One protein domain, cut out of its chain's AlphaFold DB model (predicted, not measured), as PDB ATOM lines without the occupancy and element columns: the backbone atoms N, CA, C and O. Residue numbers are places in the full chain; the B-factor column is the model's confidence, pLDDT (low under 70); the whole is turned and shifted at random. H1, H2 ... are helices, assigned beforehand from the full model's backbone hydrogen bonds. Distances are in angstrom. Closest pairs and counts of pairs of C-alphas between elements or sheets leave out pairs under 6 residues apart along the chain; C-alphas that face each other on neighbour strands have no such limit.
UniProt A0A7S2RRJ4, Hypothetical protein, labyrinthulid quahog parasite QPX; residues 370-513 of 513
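Overview. This is residues 370 to 513 of the 513 residues of the protein "Hypothetical protein" of labyrinthulid quahog parasite QPX (UniProt A0A7S2RRJ4). A long helical hairpin, H3 and H4, runs along the model's length, with H1 side by side with the earlier part of H3 and H6 crossing H4 near the hairpin's turn. H2 sits off the hairpin, H5 runs back beside H4, and residues 507 to 513 stick out. The printed part has 144 residues, with six named helices, H1 to H6 in chain order, and no named strand: all helix. It is loose, with a radius of gyration of the C-alphas of 19.0 A, and elongated, spanning 60 by 34 by 23 A.

Arrangement. H3, residues 406 to 440, has a kink of 29 degrees near residue 422. It touches the hub, H4, residues 446 to 472, at a shallow tilt of 18 degrees, opposite ways; the closest C-alphas, Val 439 and Arg 448, are 5.6 A apart. With residues 409 to 423 alone, H3 touches H1, residues 370 to 382, the same way at 8 degrees, closest at C-alphas 416 and 377, 6.4 A. H4 and H5, residues 485 to 495, form a hairpin but only just touch, with 3 pairs of C-alphas within 8 A, closest 466 and 486, 7.1 A. H6, residues 498 to 508, touches H4 about perpendicular, 84 degrees, closest at C-alphas 502 and 453, 5.9 A. H2, residues 392 to 398, touches no helix. Every O i to N i+4 pair is within hydrogen-bond range in H1, H2 and H4; H3 has 29 of 31, H5 6 of 7, H6 2 of 7 beside 4 of 8 O i to N i+3 pairs.

Along the chain. H1 begins at C-alpha 370 (-16.602, -155.377, 51.863), and H6 ends at C-alpha 508 (8.021, -112.836, 70.134). H3 is 50.5 A long and H4 39.6 A.

Size, cuts and confidence. The farthest C-alphas, Asn 401 and Asn 512, are 61.8 A apart. The printed part has no cut; the H4 to H5 link is long. pLDDT is under 70 at 50 residues, among them 382 to 407 and 493 to 513.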
ATOM      1  N   LEU A 370     -15.657-155.925  50.888       71.06
ATOM      2  CA  LEU A 370     -16.602-155.377  51.863       71.06
ATOM      3  C   LEU A 370     -16.212-155.736  53.307       71.06
ATOM      4  O   LEU A 370     -16.148-154.844  54.151       71.06
ATOM      5  N   GLU A 371     -15.898-157.007  53.582       72.56
ATOM      6  CA  GLU A 371     -15.421-157.484  54.890       72.56
ATOM      7  C   GLU A 371     -14.167-156.725  55.347       72.56
ATOM      8  O   GLU A 371     -14.169-156.127  56.421       72.56
ATOM      9  N   SER A 372     -13.146-156.625  54.490       76.19
ATOM     10  CA  SER A 372     -11.910-155.898  54.814       76.19
ATOM     11  C   SER A 372     -12.149-154.401  55.083       76.19
ATOM     12  O   SER A 372     -11.503-153.805  55.948       76.19
ATOM     13  N   HIS A 373     -13.121-153.778  54.403       73.31
ATOM     14  CA  HIS A 373     -13.512-152.392  54.685       73.31
ATOM     15  C   HIS A 373     -14.257-152.264  56.026       73.31
ATOM     16  O   HIS A 373     -13.978-151.320  56.769       73.31
ATOM     17  N   LYS A 374     -15.135-153.213  56.391       72.12
ATOM     18  CA  LYS A 374     -15.770-153.262  57.726       72.12
ATOM     19  C   LYS A 374     -14.721-153.421  58.830       72.12
ATOM     20  O   LYS A 374     -14.728-152.647  59.783       72.12
ATOM     21  N   GLU A 375     -13.794-154.370  58.688       74.94
ATOM     22  CA  GLU A 375     -12.695-154.598  59.639       74.94
ATOM     23  C   GLU A 375     -11.821-153.349  59.802       74.94
ATOM     24  O   GLU A 375     -11.516-152.944  60.923       74.94
ATOM     25  N   ARG A 376     -11.469-152.681  58.697       75.50
ATOM     26  CA  ARG A 376     -10.671-151.447  58.723       75.50
ATOM     27  C   ARG A 376     -11.410-150.281  59.382       75.50
ATOM     28  O   ARG A 376     -10.777-149.492  60.082       75.50
ATOM     29  N   ILE A 377     -12.730-150.183  59.202       70.88
ATOM     30  CA  ILE A 377     -13.585-149.236  59.931       70.88
ATOM     31  C   ILE A 377     -13.550-149.567  61.430       70.88
ATOM     32  O   ILE A 377     -13.094-148.737  62.210       70.88
ATOM     33  N   LEU A 378     -13.916-150.785  61.838       71.88
ATOM     34  CA  LEU A 378     -13.922-151.209  63.248       71.88
ATOM     35  C   LEU A 378     -12.551-151.018  63.926       71.88
ATOM     36  O   LEU A 378     -12.474-150.501  65.044       71.88
ATOM     37  N   GLY A 379     -11.464-151.339  63.220       71.06
ATOM     38  CA  GLY A 379     -10.090-151.111  63.660       71.06
ATOM     39  C   GLY A 379      -9.808-149.634  63.940       71.06
ATOM     40  O   GLY A 379      -9.440-149.281  65.061       71.06
ATOM     41  N   LEU A 380     -10.055-148.744  62.969       72.06
ATOM     42  CA  LEU A 380      -9.878-147.295  63.152       72.06
ATOM     43  C   LEU A 380     -10.728-146.757  64.317       72.06
ATOM     44  O   LEU A 380     -10.241-145.951  65.111       72.06
ATOM     45  N   TRP A 381     -11.964-147.237  64.454       70.31
ATOM     46  CA  TRP A 381     -12.923-146.783  65.462       70.31
ATOM     47  C   TRP A 381     -12.550-147.195  66.883       70.31
ATOM     48  O   TRP A 381     -12.642-146.373  67.794       70.31
ATOM     49  N   SER A 382     -12.057-148.421  67.084       67.19
ATOM     50  CA  SER A 382     -11.597-148.873  68.407       67.19
ATOM     51  C   SER A 382     -10.493-147.972  68.988       67.19
ATOM     52  O   SER A 382     -10.424-147.774  70.200       67.19
ATOM     53  N   THR A 383      -9.686-147.330  68.131       68.75
ATOM     54  CA  THR A 383      -8.661-146.362  68.562       68.75
ATOM     55  C   THR A 383      -9.194-144.963  68.901       68.75
ATOM     56  O   THR A 383      -8.451-144.176  69.488       68.75
ATOM     57  N   MET A 384     -10.448-144.634  68.559       64.81
ATOM     58  CA  MET A 384     -11.033-143.300  68.782       64.81
ATOM     59  C   MET A 384     -11.655-143.107  70.177       64.81
ATOM     60  O   MET A 384     -11.840-141.963  70.578       64.81
ATOM     61  N   LYS A 385     -11.971-144.186  70.915       62.44
ATOM     62  CA  LYS A 385     -12.582-144.150  72.268       62.44
ATOM     63  C   LYS A 385     -13.840-143.257  72.396       62.44
ATOM     64  O   LYS A 385     -14.025-142.590  73.410       62.44
ATOM     65  N   LEU A 386     -14.691-143.235  71.369       58.91
ATOM     66  CA  LEU A 386     -15.917-142.422  71.333       58.91
ATOM     67  C   LEU A 386     -17.096-143.066  72.085       58.91
ATOM     68  O   LEU A 386     -17.094-144.263  72.371       58.91
ATOM     69  N   SER A 387     -18.117-142.251  72.372       57.44
ATOM     70  CA  SER A 387     -19.391-142.688  72.955       57.44
ATOM     71  C   SER A 387     -20.147-143.642  72.026       57.44
ATOM     72  O   SER A 387     -20.165-143.453  70.810       57.44
ATOM     73  N   VAL A 388     -20.837-144.631  72.604       56.06
ATOM     74  CA  VAL A 388     -21.648-145.624  71.869       56.06
ATOM     75  C   VAL A 388     -22.837-144.978  71.134       56.06
ATOM     76  O   VAL A 388     -23.318-145.499  70.127       56.06
ATOM     77  N   CYS A 389     -23.313-143.829  71.620       52.88
ATOM     78  CA  CYS A 389     -24.537-143.188  71.136       52.88
ATOM     79  C   CYS A 389     -24.410-142.577  69.730       52.88
ATOM     80  O   CYS A 389     -25.385-142.591  68.981       52.88
ATOM     81  N   ASP A 390     -23.225-142.093  69.346       55.19
ATOM     82  CA  ASP A 390     -23.037-141.282  68.130       55.19
ATOM     83  C   ASP A 390     -23.161-142.084  66.818       55.19
ATOM     84  O   ASP A 390     -23.134-141.509  65.728       55.19
ATOM     85  N   TYR A 391     -23.261-143.418  66.894       61.97
ATOM     86  CA  TYR A 391     -23.065-144.285  65.730       61.97
ATOM     87  C   TYR A 391     -23.992-145.486  65.580       61.97
ATOM     88  O   TYR A 391     -23.954-146.134  64.528       61.97
ATOM     89  N   ALA A 392     -24.841-145.794  66.565       56.50
ATOM     90  CA  ALA A 392     -25.812-146.879  66.430       56.50
ATOM     91  C   ALA A 392     -26.640-146.788  65.119       56.50
ATOM     92  O   ALA A 392     -26.752-147.811  64.441       56.50
ATOM     93  N   PRO A 393     -27.111-145.604  64.656       58.75
ATOM     94  CA  PRO A 393     -27.820-145.487  63.376       58.75
ATOM     95  C   PRO A 393     -26.961-145.811  62.142       58.75
ATOM     96  O   PRO A 393     -27.473-146.335  61.153       58.75
ATOM     97  N   PHE A 394     -25.657-145.515  62.181       61.00
ATOM     98  CA  PHE A 394     -24.741-145.795  61.071       61.00
ATOM     99  C   PHE A 394     -24.449-147.295  60.966       61.00
ATOM    100  O   PHE A 394     -24.606-147.875  59.893       61.00
ATOM    101  N   LEU A 395     -24.116-147.947  62.085       61.66
ATOM    102  CA  LEU A 395     -23.860-149.391  62.100       61.66
ATOM    103  C   LEU A 395     -25.128-150.209  61.799       61.66
ATOM    104  O   LEU A 395     -25.044-151.198  61.075       61.66
ATOM    105  N   LEU A 396     -26.310-149.777  62.257       61.19
ATOM    106  CA  LEU A 396     -27.585-150.429  61.915       61.19
ATOM    107  C   LEU A 396     -27.913-150.371  60.412       61.19
ATOM    108  O   LEU A 396     -28.512-151.311  59.892       61.19
ATOM    109  N   ASN A 397     -27.494-149.316  59.705       56.50
ATOM    110  CA  ASN A 397     -27.585-149.252  58.242       56.50
ATOM    111  C   ASN A 397     -26.482-150.065  57.540       56.50
ATOM    112  O   ASN A 397     -26.719-150.587  56.454       56.50
ATOM    113  N   LEU A 398     -25.294-150.205  58.143       56.91
ATOM    114  CA  LEU A 398     -24.166-150.937  57.552       56.91
ATOM    115  C   LEU A 398     -24.292-152.467  57.663       56.91
ATOM    116  O   LEU A 398     -23.829-153.188  56.782       56.91
ATOM    117  N   PHE A 399     -24.892-152.967  58.749       59.22
ATOM    118  CA  PHE A 399     -24.972-154.402  59.056       59.22
ATOM    119  C   PHE A 399     -26.291-155.078  58.637       59.22
ATOM    120  O   PHE A 399     -26.427-156.290  58.788       59.22
ATOM    121  N   ARG A 400     -27.259-154.347  58.066       55.03
ATOM    122  CA  ARG A 400     -28.508-154.920  57.525       55.03
ATOM    123  C   ARG A 400     -28.317-155.528  56.126       55.03
ATOM    124  O   ARG A 400     -28.802-154.971  55.151       55.03
ATOM    125  N   ASN A 401     -27.637-156.678  56.048       54.03
ATOM    126  CA  ASN A 401     -27.619-157.613  54.902       54.03
ATOM    127  C   ASN A 401     -27.658-156.960  53.499       54.03
ATOM    128  O   ASN A 401     -28.494-157.313  52.670       54.03
ATOM    129  N   VAL A 402     -26.770-155.998  53.229       57.44
ATOM    130  CA  VAL A 402     -26.704-155.329  51.920       57.44
ATOM    131  C   VAL A 402     -25.795-156.124  50.983       57.44
ATOM    132  O   VAL A 402     -24.634-156.374  51.312       57.44
ATOM    133  N   GLU A 403     -26.307-156.504  49.811       62.81
ATOM    134  CA  GLU A 403     -25.502-157.122  48.753       62.81
ATOM    135  C   GLU A 403     -24.387-156.180  48.267       62.81
ATOM    136  O   GLU A 403     -24.506-154.952  48.320       62.81
ATOM    137  N   PHE A 404     -23.285-156.748  47.766       61.81
ATOM    138  CA  PHE A 404     -22.170-155.948  47.266       61.81
ATOM    139  C   PHE A 404     -22.607-155.045  46.101       61.81
ATOM    140  O   PHE A 404     -23.072-155.513  45.063       61.81
ATOM    141  N   SER A 405     -22.389-153.739  46.258       69.06
ATOM    142  CA  SER A 405     -22.648-152.734  45.230       69.06
ATOM    143  C   SER A 405     -21.470-151.762  45.132       69.06
ATOM    144  O   SER A 405     -21.021-151.267  46.171       69.06
ATOM    145  N   PRO A 406     -21.010-151.378  43.923       67.31
ATOM    146  CA  PRO A 406     -19.954-150.374  43.759       67.31
ATOM    147  C   PRO A 406     -20.265-149.034  44.446       67.31
ATOM    148  O   PRO A 406     -19.363-148.357  44.936       67.31
ATOM    149  N   LYS A 407     -21.553-148.668  44.553       67.62
ATOM    150  CA  LYS A 407     -21.997-147.467  45.284       67.62
ATOM    151  C   LYS A 407     -21.772-147.586  46.797       67.62
ATOM    152  O   LYS A 407     -21.418-146.599  47.432       67.62
ATOM    153  N   LEU A 408     -21.941-148.783  47.365       72.19
ATOM    154  CA  LEU A 408     -21.674-149.050  48.780       72.19
ATOM    155  C   LEU A 408     -20.167-149.041  49.068       72.19
ATOM    156  O   LEU A 408     -19.750-148.470  50.071       72.19
ATOM    157  N   GLN A 409     -19.346-149.598  48.170       73.12
ATOM    158  CA  GLN A 409     -17.885-149.533  48.288       73.12
ATOM    159  C   GLN A 409     -17.385-148.078  48.297       73.12
ATOM    160  O   GLN A 409     -16.643-147.706  49.202       73.12
ATOM    161  N   ALA A 410     -17.845-147.241  47.360       72.19
ATOM    162  CA  ALA A 410     -17.465-145.827  47.311       72.19
ATOM    163  C   ALA A 410     -17.836-145.067  48.603       72.19
ATOM    164  O   ALA A 410     -17.031-144.290  49.114       72.19
ATOM    165  N   LEU A 411     -19.019-145.336  49.173       72.94
ATOM    166  CA  LEU A 411     -19.438-144.764  50.458       72.94
ATOM    167  C   LEU A 411     -18.559-145.244  51.624       72.94
ATOM    168  O   LEU A 411     -18.159-144.434  52.457       72.94
ATOM    169  N   LEU A 412     -18.223-146.536  51.691       73.31
ATOM    170  CA  LEU A 412     -17.314-147.074  52.713       73.31
ATOM    171  C   LEU A 412     -15.918-146.444  52.620       73.31
ATOM    172  O   LEU A 412     -15.318-146.121  53.643       73.31
ATOM    173  N   GLU A 413     -15.413-146.242  51.406       78.31
ATOM    174  CA  GLU A 413     -14.099-145.651  51.158       78.31
ATOM    175  C   GLU A 413     -14.068-144.146  51.490       78.31
ATOM    176  O   GLU A 413     -13.120-143.680  52.130       78.31
ATOM    177  N   GLU A 414     -15.138-143.399  51.187       78.38
ATOM    178  CA  GLU A 414     -15.325-142.016  51.654       78.38
ATOM    179  C   GLU A 414     -15.327-141.939  53.191       78.38
ATOM    180  O   GLU A 414     -14.605-141.122  53.773       78.38
ATOM    181  N   GLN A 415     -16.073-142.823  53.867       74.94
ATOM    182  CA  GLN A 415     -16.089-142.880  55.331       74.94
ATOM    183  C   GLN A 415     -14.709-143.245  55.895       74.94
ATOM    184  O   GLN A 415     -14.250-142.603  56.836       74.94
ATOM    185  N   ILE A 416     -13.980-144.199  55.307       77.50
ATOM    186  CA  ILE A 416     -12.604-144.515  55.728       77.50
ATOM    187  C   ILE A 416     -11.686-143.295  55.567       77.50
ATOM    188  O   ILE A 416     -10.899-143.013  56.473       77.50
ATOM    189  N   GLN A 417     -11.791-142.518  54.485       79.69
ATOM    190  CA  GLN A 417     -11.018-141.276  54.348       79.69
ATOM    191  C   GLN A 417     -11.390-140.228  55.407       79.69
ATOM    192  O   GLN A 417     -10.499-139.623  56.009       79.69
ATOM    193  N   LEU A 418     -12.685-140.028  55.657       80.56
ATOM    194  CA  LEU A 418     -13.205-139.139  56.696       80.56
ATOM    195  C   LEU A 418     -12.634-139.508  58.073       80.56
ATOM    196  O   LEU A 418     -12.073-138.657  58.767       80.56
ATOM    197  N   LEU A 419     -12.717-140.785  58.442       76.62
ATOM    198  CA  LEU A 419     -12.250-141.326  59.717       76.62
ATOM    199  C   LEU A 419     -10.739-141.163  59.889       76.62
ATOM    200  O   LEU A 419     -10.299-140.677  60.929       76.62
ATOM    201  N   ASN A 420      -9.951-141.469  58.853       79.12
ATOM    202  CA  ASN A 420      -8.501-141.254  58.866       79.12
ATOM    203  C   ASN A 420      -8.118-139.774  59.050       79.12
ATOM    204  O   ASN A 420      -7.060-139.499  59.605       79.12
ATOM    205  N   THR A 421      -8.967-138.820  58.649       81.38
ATOM    206  CA  THR A 421      -8.742-137.385  58.932       81.38
ATOM    207  C   THR A 421      -9.312-136.905  60.271       81.38
ATOM    208  O   THR A 421      -8.755-135.984  60.862       81.38
ATOM    209  N   LYS A 422     -10.367-137.540  60.808       80.44
ATOM    210  CA  LYS A 422     -10.877-137.271  62.167       80.44
ATOM    211  C   LYS A 422      -9.937-137.802  63.257       80.44
ATOM    212  O   LYS A 422      -9.784-137.165  64.295       80.44
ATOM    213  N   LEU A 423      -9.284-138.941  63.024       79.38
ATOM    214  CA  LEU A 423      -8.490-139.668  64.022       79.38
ATOM    215  C   LEU A 423      -7.291-138.868  64.591       79.38
ATOM    216  O   LEU A 423      -7.150-138.848  65.815       79.38
ATOM    217  N   PRO A 424      -6.460-138.158  63.796       82.69
ATOM    218  CA  PRO A 424      -5.406-137.290  64.333       82.69
ATOM    219  C   PRO A 424      -5.962-136.133  65.171       82.69
ATOM    220  O   PRO A 424      -5.426-135.833  66.235       82.69
ATOM    221  N   ILE A 425      -7.071-135.529  64.730       83.88
ATOM    222  CA  ILE A 425      -7.717-134.404  65.419       83.88
ATOM    223  C   ILE A 425      -8.264-134.854  66.777       83.88
ATOM    224  O   ILE A 425      -8.018-134.188  67.777       83.88
ATOM    225  N   LEU A 426      -8.925-136.015  66.846       81.81
ATOM    226  CA  LEU A 426      -9.421-136.586  68.105       81.81
ATOM    227  C   LEU A 426      -8.285-136.967  69.071       81.81
ATOM    228  O   LEU A 426      -8.427-136.779  70.280       81.81
ATOM    229  N   LYS A 427      -7.135-137.441  68.567       82.38
ATOM    230  CA  LYS A 427      -5.944-137.692  69.401       82.38
ATOM    231  C   LYS A 427      -5.385-136.398  69.999       82.38
ATOM    232  O   LYS A 427      -5.192-136.336  71.211       82.38
ATOM    233  N   LEU A 428      -5.201-135.360  69.179       83.88
ATOM    234  CA  LEU A 428      -4.747-134.038  69.632       83.88
ATOM    235  C   LEU A 428      -5.749-133.387  70.606       83.88
ATOM    236  O   LEU A 428      -5.337-132.801  71.605       83.88
ATOM    237  N   ALA A 429      -7.056-133.535  70.362       84.44
ATOM    238  CA  ALA A 429      -8.114-133.073  71.260       84.44
ATOM    239  C   ALA A 429      -8.027-133.773  72.625       84.44
ATOM    240  O   ALA A 429      -7.945-133.114  73.656       84.44
ATOM    241  N   THR A 430      -7.930-135.106  72.633       83.50
ATOM    242  CA  THR A 430      -7.785-135.901  73.865       83.50
ATOM    243  C   THR A 430      -6.542-135.489  74.662       83.50
ATOM    244  O   THR A 430      -6.620-135.333  75.879       83.50
ATOM    245  N   GLN A 431      -5.409-135.250  73.991       85.12
ATOM    246  CA  GLN A 431      -4.183-134.752  74.627       85.12
ATOM    247  C   GLN A 431      -4.371-133.345  75.219       85.12
ATOM    248  O   GLN A 431      -3.984-133.105  76.362       85.12
ATOM    249  N   ARG A 432      -5.015-132.426  74.486       85.62
ATOM    250  CA  ARG A 432      -5.337-131.076  74.973       85.62
ATOM    251  C   ARG A 432      -6.235-131.113  76.211       85.62
ATOM    252  O   ARG A 432      -5.953-130.407  77.175       85.62
ATOM    253  N   GLU A 433      -7.267-131.955  76.226       85.56
ATOM    254  CA  GLU A 433      -8.138-132.111  77.398       85.56
ATOM    255  C   GLU A 433      -7.396-132.726  78.594       85.56
ATOM    256  O   GLU A 433      -7.513-132.222  79.711       85.56
ATOM    257  N   GLN A 434      -6.550-133.739  78.378       84.56
ATOM    258  CA  GLN A 434      -5.699-134.306  79.434       84.56
ATOM    259  C   GLN A 434      -4.765-133.256  80.054       84.56
ATOM    260  O   GLN A 434      -4.650-133.188  81.280       84.56
ATOM    261  N   LEU A 435      -4.146-132.397  79.240       84.31
ATOM    262  CA  LEU A 435      -3.304-131.300  79.726       84.31
ATOM    263  C   LEU A 435      -4.123-130.233  80.472       84.31
ATOM    264  O   LEU A 435      -3.688-129.769  81.524       84.31
ATOM    265  N   LYS A 436      -5.336-129.892  80.008       83.62
ATOM    266  CA  LYS A 436      -6.262-129.001  80.740       83.62
ATOM    267  C   LYS A 436      -6.633-129.567  82.116       83.62
ATOM    268  O   LYS A 436      -6.657-128.817  83.090       83.62
ATOM    269  N   HIS A 437      -6.879-130.875  82.226       82.19
ATOM    270  CA  HIS A 437      -7.107-131.532  83.518       82.19
ATOM    271  C   HIS A 437      -5.867-131.479  84.428       82.19
ATOM    272  O   HIS A 437      -6.012-131.205  85.616       82.19
ATOM    273  N   GLN A 438      -4.656-131.662  83.887       83.31
ATOM    274  CA  GLN A 438      -3.410-131.522  84.659       83.31
ATOM    275  C   GLN A 438      -3.169-130.079  85.131       83.31
ATOM    276  O   GLN A 438      -2.798-129.875  86.283       83.31
ATOM    277  N   VAL A 439      -3.433-129.072  84.290       82.69
ATOM    278  CA  VAL A 439      -3.348-127.647  84.664       82.69
ATOM    279  C   VAL A 439      -4.329-127.301  85.785       82.69
ATOM    280  O   VAL A 439      -3.940-126.646  86.748       82.69
ATOM    281  N   ARG A 440      -5.573-127.797  85.720       81.44
ATOM    282  CA  ARG A 440      -6.580-127.615  86.785       81.44
ATOM    283  C   ARG A 440      -6.202-128.276  88.119       81.44
ATOM    284  O   ARG A 440      -6.750-127.889  89.143       81.44
ATOM    285  N   ALA A 441      -5.279-129.238  88.115       78.88
ATOM    286  CA  ALA A 441      -4.776-129.908  89.316       78.88
ATOM    287  C   ALA A 441      -3.496-129.268  89.902       78.88
ATOM    288  O   ALA A 441      -2.978-129.758  90.905       78.88
ATOM    289  N   LEU A 442      -2.959-128.200  89.290       78.69
ATOM    290  CA  LEU A 442      -1.688-127.579  89.677       78.69
ATOM    291  C   LEU A 442      -1.868-126.121  90.124       78.69
ATOM    292  O   LEU A 442      -1.978-125.198  89.311       78.69
ATOM    293  N   ASN A 443      -1.809-125.901  91.438       67.19
ATOM    294  CA  ASN A 443      -1.725-124.559  92.012       67.19
ATOM    295  C   ASN A 443      -0.383-123.898  91.648       67.19
ATOM    296  O   ASN A 443       0.661-124.542  91.733       67.19
ATOM    297  N   ASN A 444      -0.457-122.626  91.235       64.44
ATOM    298  CA  ASN A 444       0.607-121.698  90.814       64.44
ATOM    299  C   ASN A 444       2.050-122.232  90.956       64.44
ATOM    300  O   ASN A 444       2.739-121.984  91.941       64.44
ATOM    301  N   SER A 445       2.495-122.963  89.936       70.44
ATOM    302  CA  SER A 445       3.798-123.626  89.853       70.44
ATOM    303  C   SER A 445       4.371-123.394  88.454       70.44
ATOM    304  O   SER A 445       3.592-123.466  87.506       70.44
ATOM    305  N   PRO A 446       5.696-123.240  88.260       70.12
ATOM    306  CA  PRO A 446       6.291-123.104  86.920       70.12
ATOM    307  C   PRO A 446       5.992-124.295  85.986       70.12
ATOM    308  O   PRO A 446       6.083-124.189  84.763       70.12
ATOM    309  N   ARG A 447       5.567-125.444  86.539       78.06
ATOM    310  CA  ARG A 447       5.055-126.577  85.755       78.06
ATOM    311  C   ARG A 447       3.720-126.265  85.059       78.06
ATOM    312  O   ARG A 447       3.488-126.785  83.972       78.06
ATOM    313  N   ARG A 448       2.863-125.418  85.645       80.88
ATOM    314  CA  ARG A 448       1.597-124.954  85.047       80.88
ATOM    315  C   ARG A 448       1.857-124.135  83.788       80.88
ATOM    316  O   ARG A 448       1.216-124.394  82.777       80.88
ATOM    317  N   ASP A 449       2.829-123.229  83.818       78.38
ATOM    318  CA  ASP A 449       3.122-122.329  82.694       78.38
ATOM    319  C   ASP A 449       3.688-123.095  81.488       78.38
ATOM    320  O   ASP A 449       3.277-122.884  80.346       78.38
ATOM    321  N   SER A 450       4.551-124.085  81.747       82.12
ATOM    322  CA  SER A 450       5.020-125.032  80.726       82.12
ATOM    323  C   SER A 450       3.862-125.815  80.082       82.12
ATOM    324  O   SER A 450       3.787-125.925  78.856       82.12
ATOM    325  N   LEU A 451       2.901-126.292  80.885       83.75
ATOM    326  CA  LEU A 451       1.707-126.981  80.383       83.75
ATOM    327  C   LEU A 451       0.748-126.035  79.634       83.75
ATOM    328  O   LEU A 451       0.163-126.445  78.634       83.75
ATOM    329  N   LEU A 452       0.615-124.770  80.046       83.62
ATOM    330  CA  LEU A 452      -0.165-123.753  79.327       83.62
ATOM    331  C   LEU A 452       0.427-123.463  77.937       83.62
ATOM    332  O   LEU A 452      -0.324-123.382  76.965       83.62
ATOM    333  N   ASN A 453       1.756-123.409  77.810       83.31
ATOM    334  CA  ASN A 453       2.438-123.270  76.515       83.31
ATOM    335  C   ASN A 453       2.288-124.524  75.626       83.31
ATOM    336  O   ASN A 453       2.148-124.418  74.406       83.31
ATOM    337  N   GLN A 454       2.241-125.725  76.216       84.44
ATOM    338  CA  GLN A 454       1.895-126.952  75.479       84.44
ATOM    339  C   GLN A 454       0.426-126.945  75.021       84.44
ATOM    340  O   GLN A 454       0.122-127.339  73.895       84.44
ATOM    341  N   ILE A 455      -0.497-126.431  75.839       85.38
ATOM    342  CA  ILE A 455      -1.906-126.262  75.455       85.38
ATOM    343  C   ILE A 455      -2.054-125.210  74.346       85.38
ATOM    344  O   ILE A 455      -2.835-125.439  73.422       85.38
ATOM    345  N   SER A 456      -1.329-124.085  74.379       82.25
ATOM    346  CA  SER A 456      -1.446-123.036  73.352       82.25
ATOM    347  C   SER A 456      -0.931-123.512  71.984       82.25
ATOM    348  O   SER A 456      -1.632-123.357  70.978       82.25
ATOM    349  N   THR A 457       0.219-124.193  71.948       85.12
ATOM    350  CA  THR A 457       0.806-124.795  70.733       85.12
ATOM    351  C   THR A 457      -0.037-125.946  70.165       85.12
ATOM    352  O   THR A 457      -0.298-125.984  68.955       85.12
ATOM    353  N   LEU A 458      -0.568-126.836  71.014       86.31
ATOM    354  CA  LEU A 458      -1.538-127.856  70.589       86.31
ATOM    355  C   LEU A 458      -2.841-127.231  70.080       86.31
ATOM    356  O   LEU A 458      -3.374-127.690  69.072       86.31
ATOM    357  N   THR A 459      -3.336-126.164  70.714       85.94
ATOM    358  CA  THR A 459      -4.550-125.457  70.269       85.94
ATOM    359  C   THR A 459      -4.347-124.821  68.891       85.94
ATOM    360  O   THR A 459      -5.196-124.991  68.023       85.94
ATOM    361  N   ALA A 460      -3.205-124.175  68.633       84.12
ATOM    362  CA  ALA A 460      -2.881-123.631  67.310       84.12
ATOM    363  C   ALA A 460      -2.737-124.728  66.232       84.12
ATOM    364  O   ALA A 460      -3.094-124.523  65.070       84.12
ATOM    365  N   THR A 461      -2.250-125.914  66.608       86.19
ATOM    366  CA  THR A 461      -2.169-127.083  65.713       86.19
ATOM    367  C   THR A 461      -3.558-127.659  65.420       86.19
ATOM    368  O   THR A 461      -3.893-127.917  64.265       86.19
ATOM    369  N   LEU A 462      -4.412-127.775  66.440       86.69
ATOM    370  CA  LEU A 462      -5.816-128.175  66.313       86.69
ATOM    371  C   LEU A 462      -6.627-127.199  65.455       86.69
ATOM    372  O   LEU A 462      -7.386-127.644  64.600       86.69
ATOM    373  N   GLU A 463      -6.443-125.887  65.621       85.44
ATOM    374  CA  GLU A 463      -7.064-124.853  64.781       85.44
ATOM    375  C   GLU A 463      -6.688-125.044  63.295       85.44
ATOM    376  O   GLU A 463      -7.564-125.004  62.425       85.44
ATOM    377  N   LYS A 464      -5.413-125.348  62.998       86.62
ATOM    378  CA  LYS A 464      -4.926-125.654  61.637       86.62
ATOM    379  C   LYS A 464      -5.528-126.951  61.070       86.62
ATOM    380  O   LYS A 464      -5.995-126.948  59.928       86.62
ATOM    381  N   GLU A 465      -5.564-128.043  61.835       85.25
ATOM    382  CA  GLU A 465      -6.121-129.323  61.358       85.25
ATOM    383  C   GLU A 465      -7.656-129.308  61.244       85.25
ATOM    384  O   GLU A 465      -8.199-129.829  60.271       85.25
ATOM    385  N   LEU A 466      -8.371-128.631  62.149       85.19
ATOM    386  CA  LEU A 466      -9.817-128.402  62.024       85.19
ATOM    387  C   LEU A 466     -10.148-127.570  60.775       85.19
ATOM    388  O   LEU A 466     -11.132-127.860  60.093       85.19
ATOM    389  N   ALA A 467      -9.321-126.578  60.427       84.06
ATOM    390  CA  ALA A 467      -9.480-125.814  59.190       84.06
ATOM    391  C   ALA A 467      -9.232-126.671  57.934       84.06
ATOM    392  O   ALA A 467     -10.012-126.596  56.981       84.06
ATOM    393  N   LYS A 468      -8.201-127.531  57.928       85.50
ATOM    394  CA  LYS A 468      -7.972-128.518  56.852       85.50
ATOM    395  C   LYS A 468      -9.143-129.497  56.722       85.50
ATOM    396  O   LYS A 468      -9.623-129.732  55.615       85.50
ATOM    397  N   PHE A 469      -9.643-130.022  57.841       86.12
ATOM    398  CA  PHE A 469     -10.778-130.941  57.865       86.12
ATOM    399  C   PHE A 469     -12.052-130.292  57.313       86.12
ATOM    400  O   PHE A 469     -12.668-130.847  56.406       86.12
ATOM    401  N   ARG A 470     -12.401-129.082  57.775       84.38
ATOM    402  CA  ARG A 470     -13.568-128.327  57.278       84.38
ATOM    403  C   ARG A 470     -13.448-127.968  55.787       84.38
ATOM    404  O   ARG A 470     -14.468-127.900  55.112       84.38
ATOM    405  N   ARG A 471     -12.232-127.802  55.244       84.00
ATOM    406  CA  ARG A 471     -12.006-127.661  53.788       84.00
ATOM    407  C   ARG A 471     -12.242-128.964  53.013       84.00
ATOM    408  O   ARG A 471     -12.796-128.900  51.922       84.00
ATOM    409  N   LYS A 472     -11.835-130.126  53.544       81.56
ATOM    410  CA  LYS A 472     -12.028-131.427  52.870       81.56
ATOM    411  C   LYS A 472     -13.464-131.961  53.005       81.56
ATOM    412  O   LYS A 472     -13.964-132.583  52.075       81.56
ATOM    413  N   PHE A 473     -14.132-131.701  54.129       81.88
ATOM    414  CA  PHE A 473     -15.474-132.205  54.438       81.88
ATOM    415  C   PHE A 473     -16.400-131.078  54.947       81.88
ATOM    416  O   PHE A 473     -16.772-131.068  56.121       81.88
ATOM    417  N   PRO A 474     -16.816-130.125  54.090       77.19
ATOM    418  CA  PRO A 474     -17.513-128.898  54.509       77.19
ATOM    419  C   PRO A 474     -18.909-129.109  55.117       77.19
ATOM    420  O   PRO A 474     -19.443-128.201  55.747       77.19
ATOM    421  N   ARG A 475     -19.508-130.297  54.953       75.50
ATOM    422  CA  ARG A 475     -20.780-130.689  55.593       75.50
ATOM    423  C   ARG A 475     -20.597-131.468  56.903       75.50
ATOM    424  O   ARG A 475     -21.586-131.918  57.470       75.50
ATOM    425  N   GLN A 476     -19.364-131.671  57.370       78.38
ATOM    426  CA  GLN A 476     -19.077-132.432  58.584       78.38
ATOM    427  C   GLN A 476     -18.370-131.602  59.652       78.38
ATOM    428  O   GLN A 476     -17.505-130.771  59.383       78.38
ATOM    429  N   VAL A 477     -18.706-131.919  60.898       79.06
ATOM    430  CA  VAL A 477     -18.111-131.349  62.104       79.06
ATOM    431  C   VAL A 477     -17.319-132.440  62.836       79.06
ATOM    432  O   VAL A 477     -17.600-133.639  62.697       79.06
ATOM    433  N   VAL A 478     -16.294-132.034  63.586       80.12
ATOM    434  CA  VAL A 478     -15.599-132.904  64.544       80.12
ATOM    435  C   VAL A 478     -16.266-132.701  65.896       80.12
ATOM    436  O   VAL A 478     -16.056-131.675  66.540       80.12
ATOM    437  N   LEU A 479     -17.106-133.660  66.282       79.62
ATOM    438  CA  LEU A 479     -17.726-133.677  67.600       79.62
ATOM    439  C   LEU A 479     -16.762-134.286  68.624       79.62
ATOM    440  O   LEU A 479     -16.029-135.224  68.307       79.62
ATOM    441  N   PHE A 480     -16.783-133.759  69.843       75.69
ATOM    442  CA  PHE A 480     -16.077-134.301  71.000       75.69
ATOM    443  C   PHE A 480     -17.023-134.215  72.200       75.69
ATOM    444  O   PHE A 480     -17.511-133.134  72.518       75.69
ATOM    445  N   ASN A 481     -17.341-135.355  72.820       70.19
ATOM    446  CA  ASN A 481     -18.372-135.475  73.865       70.19
ATOM    447  C   ASN A 481     -19.739-134.843  73.488       70.19
ATOM    448  O   ASN A 481     -20.447-134.340  74.353       70.19
ATOM    449  N   GLY A 482     -20.102-134.867  72.199       69.31
ATOM    450  CA  GLY A 482     -21.361-134.324  71.665       69.31
ATOM    451  C   GLY A 482     -21.304-132.887  71.120       69.31
ATOM    452  O   GLY A 482     -22.180-132.510  70.346       69.31
ATOM    453  N   GLU A 483     -20.270-132.097  71.434       77.69
ATOM    454  CA  GLU A 483     -20.152-130.689  71.003       77.69
ATOM    455  C   GLU A 483     -19.179-130.497  69.822       77.69
ATOM    456  O   GLU A 483     -18.213-131.247  69.682       77.69
ATOM    457  N   ASP A 484     -19.375-129.461  68.986       81.69
ATOM    458  CA  ASP A 484     -18.366-129.039  67.991       81.69
ATOM    459  C   ASP A 484     -17.072-128.647  68.704       81.69
ATOM    460  O   ASP A 484     -17.018-127.619  69.381       81.69
ATOM    461  N   TYR A 485     -15.993-129.396  68.487       81.69
ATOM    462  CA  TYR A 485     -14.730-129.104  69.158       81.69
ATOM    463  C   TYR A 485     -14.132-127.745  68.737       81.69
ATOM    464  O   TYR A 485     -13.441-127.093  69.518       81.69
ATOM    465  N   GLY A 486     -14.477-127.243  67.542       80.38
ATOM    466  CA  GLY A 486     -14.150-125.876  67.112       80.38
ATOM    467  C   GLY A 486     -14.926-124.772  67.846       80.38
ATOM    468  O   GLY A 486     -14.566-123.599  67.732       80.38
ATOM    469  N   SER A 487     -15.964-125.136  68.600       81.12
ATOM    470  CA  SER A 487     -16.723-124.266  69.503       81.12
ATOM    471  C   SER A 487     -16.294-124.476  70.962       81.12
ATOM    472  O   SER A 487     -16.103-123.489  71.667       81.12
ATOM    473  N   VAL A 488     -15.972-125.712  71.376       81.81
ATOM    474  CA  VAL A 488     -15.313-126.002  72.671       81.81
ATOM    475  C   VAL A 488     -14.027-125.180  72.836       81.81
ATOM    476  O   VAL A 488     -13.845-124.522  73.857       81.81
ATOM    477  N   ILE A 489     -13.170-125.124  71.806       82.12
ATOM    478  CA  ILE A 489     -11.935-124.316  71.821       82.12
ATOM    479  C   ILE A 489     -12.220-122.813  72.035       82.12
ATOM    480  O   ILE A 489     -11.436-122.136  72.701       82.12
ATOM    481  N   LYS A 490     -13.339-122.285  71.517       79.88
ATOM    482  CA  LYS A 490     -13.742-120.882  71.729       79.88
ATOM    483  C   LYS A 490     -14.271-120.650  73.142       79.88
ATOM    484  O   LYS A 490     -13.902-119.663  73.771       79.88
ATOM    485  N   ASN A 491     -15.088-121.570  73.652       78.50
ATOM    486  CA  ASN A 491     -15.639-121.496  75.005       78.50
ATOM    487  C   ASN A 491     -14.526-121.612  76.064       78.50
ATOM    488  O   ASN A 491     -14.531-120.883  77.051       78.50
ATOM    489  N   ASP A 492     -13.512-122.451  75.825       76.31
ATOM    490  CA  ASP A 492     -12.304-122.524  76.655       76.31
ATOM    491  C   ASP A 492     -11.536-121.201  76.720       76.31
ATOM    492  O   ASP A 492     -11.009-120.860  77.775       76.31
ATOM    493  N   ALA A 493     -11.459-120.462  75.610       67.56
ATOM    494  CA  ALA A 493     -10.754-119.183  75.562       67.56
ATOM    495  C   ALA A 493     -11.433-118.129  76.458       67.56
ATOM    496  O   ALA A 493     -10.750-117.340  77.104       67.56
ATOM    497  N   ILE A 494     -12.768-118.163  76.552       69.81
ATOM    498  CA  ILE A 494     -13.553-117.320  77.468       69.81
ATOM    499  C   ILE A 494     -13.371-117.784  78.923       69.81
ATOM    500  O   ILE A 494     -13.164-116.966  79.815       69.81
ATOM    501  N   ASN A 495     -13.419-119.097  79.163       67.00
ATOM    502  CA  ASN A 495     -13.458-119.673  80.512       67.00
ATOM    503  C   ASN A 495     -12.078-119.861  81.177       67.00
ATOM    504  O   ASN A 495     -12.016-120.095  82.383       67.00
ATOM    505  N   MET A 496     -10.974-119.798  80.424       67.12
ATOM    506  CA  MET A 496      -9.593-119.879  80.929       67.12
ATOM    507  C   MET A 496      -8.682-118.884  80.173       67.12
ATOM    508  O   MET A 496      -7.903-119.297  79.307       67.12
ATOM    509  N   PRO A 497      -8.755-117.573  80.490       63.66
ATOM    510  CA  PRO A 497      -8.020-116.520  79.776       63.66
ATOM    511  C   PRO A 497      -6.489-116.660  79.848       63.66
ATOM    512  O   PRO A 497      -5.801-116.207  78.934       63.66
ATOM    513  N   ASP A 498      -5.945-117.364  80.847       63.22
ATOM    514  CA  ASP A 498      -4.535-117.783  80.930       63.22
ATOM    515  C   ASP A 498      -4.032-118.428  79.620       63.22
ATOM    516  O   ASP A 498      -2.900-118.204  79.190       63.22
ATOM    517  N   ILE A 499      -4.894-119.200  78.944       59.53
ATOM    518  CA  ILE A 499      -4.580-119.886  77.680       59.53
ATOM    519  C   ILE A 499      -4.474-118.882  76.514       59.53
ATOM    520  O   ILE A 499      -3.731-119.123  75.560       59.53
ATOM    521  N   ILE A 500      -5.170-117.738  76.585       57.03
ATOM    522  CA  ILE A 500      -5.013-116.628  75.630       57.03
ATOM    523  C   ILE A 500      -3.720-115.860  75.918       57.03
ATOM    524  O   ILE A 500      -2.987-115.551  74.981       57.03
ATOM    525  N   LEU A 501      -3.400-115.588  77.187       53.00
ATOM    526  CA  LEU A 501      -2.156-114.900  77.561       53.00
ATOM    527  C   LEU A 501      -0.920-115.676  77.064       53.00
ATOM    528  O   LEU A 501      -0.012-115.078  76.486       53.00
ATOM    529  N   ALA A 502      -0.951-117.012  77.134       51.81
ATOM    530  CA  ALA A 502       0.065-117.893  76.549       51.81
ATOM    531  C   ALA A 502       0.114-117.903  74.998       51.81
ATOM    532  O   ALA A 502       1.108-118.352  74.427       51.81
ATOM    533  N   LYS A 503      -0.910-117.407  74.278       50.22
ATOM    534  CA  LYS A 503      -0.797-117.117  72.828       50.22
ATOM    535  C   LYS A 503      -0.051-115.799  72.554       50.22
ATOM    536  O   LYS A 503       0.415-115.603  71.434       50.22
ATOM    537  N   GLY A 504       0.065-114.905  73.542       45.09
ATOM    538  CA  GLY A 504       0.766-113.622  73.415       45.09
ATOM    539  C   GLY A 504       2.289-113.757  73.443       45.09
ATOM    540  O   GLY A 504       2.968-113.219  72.574       45.09
ATOM    541  N   THR A 505       2.833-114.523  74.391       43.66
ATOM    542  CA  THR A 505       4.289-114.697  74.577       43.66
ATOM    543  C   THR A 505       4.980-115.470  73.454       43.66
ATOM    544  O   THR A 505       6.140-115.197  73.158       43.66
ATOM    545  N   VAL A 506       4.284-116.402  72.793       45.50
ATOM    546  CA  VAL A 506       4.866-117.234  71.718       45.50
ATOM    547  C   VAL A 506       5.163-116.428  70.444       45.50
ATOM    548  O   VAL A 506       6.056-116.796  69.688       45.50
ATOM    549  N   ARG A 507       4.490-115.290  70.212       40.53
ATOM    550  CA  ARG A 507       4.711-114.465  69.009       40.53
ATOM    551  C   ARG A 507       6.052-113.728  68.961       40.53
ATOM    552  O   ARG A 507       6.431-113.289  67.886       40.53
ATOM    553  N   ASN A 508       6.780-113.622  70.072       37.50
ATOM    554  CA  ASN A 508       8.021-112.836  70.134       37.50
ATOM    555  C   ASN A 508       9.304-113.672  69.928       37.50
ATOM    556  O   ASN A 508      10.391-113.172  70.201       37.50
ATOM    557  N   TYR A 509       9.190-114.926  69.471       38.75
ATOM    558  CA  TYR A 509      10.326-115.850  69.301       38.75
ATOM    559  C   TYR A 509      10.470-116.473  67.898       38.75
ATOM    560  O   TYR A 509      11.414-117.227  67.687       38.75
ATOM    561  N   GLU A 510       9.595-116.157  66.932       38.12
ATOM    562  CA  GLU A 510       9.715-116.643  65.536       38.12
ATOM    563  C   GLU A 510      10.206-115.564  64.538       38.12
ATOM    564  O   GLU A 510      10.524-115.902  63.406       38.12
ATOM    565  N   ASP A 511      10.354-114.297  64.958       38.69
ATOM    566  CA  ASP A 511      10.873-113.177  64.135       38.69
ATOM    567  C   ASP A 511      12.376-112.862  64.387       38.69
ATOM    568  O   ASP A 511      12.852-111.769  64.082       38.69
ATOM    569  N   ASN A 512      13.140-113.790  64.981       36.19
ATOM    570  CA  ASN A 512      14.603-113.687  65.163       36.19
ATOM    571  C   ASN A 512      15.273-115.082  65.158       36.19
ATOM    572  O   ASN A 512      15.776-115.543  66.186       36.19
ATOM    573  N   ALA A 513      15.262-115.751  64.001       33.53
ATOM    574  CA  ALA A 513      16.022-116.974  63.713       33.53
ATOM    575  C   ALA A 513      16.354-117.070  62.213       33.53
ATOM    576  O   ALA A 513      15.416-116.884  61.407       33.53
TER     577      ALA A 513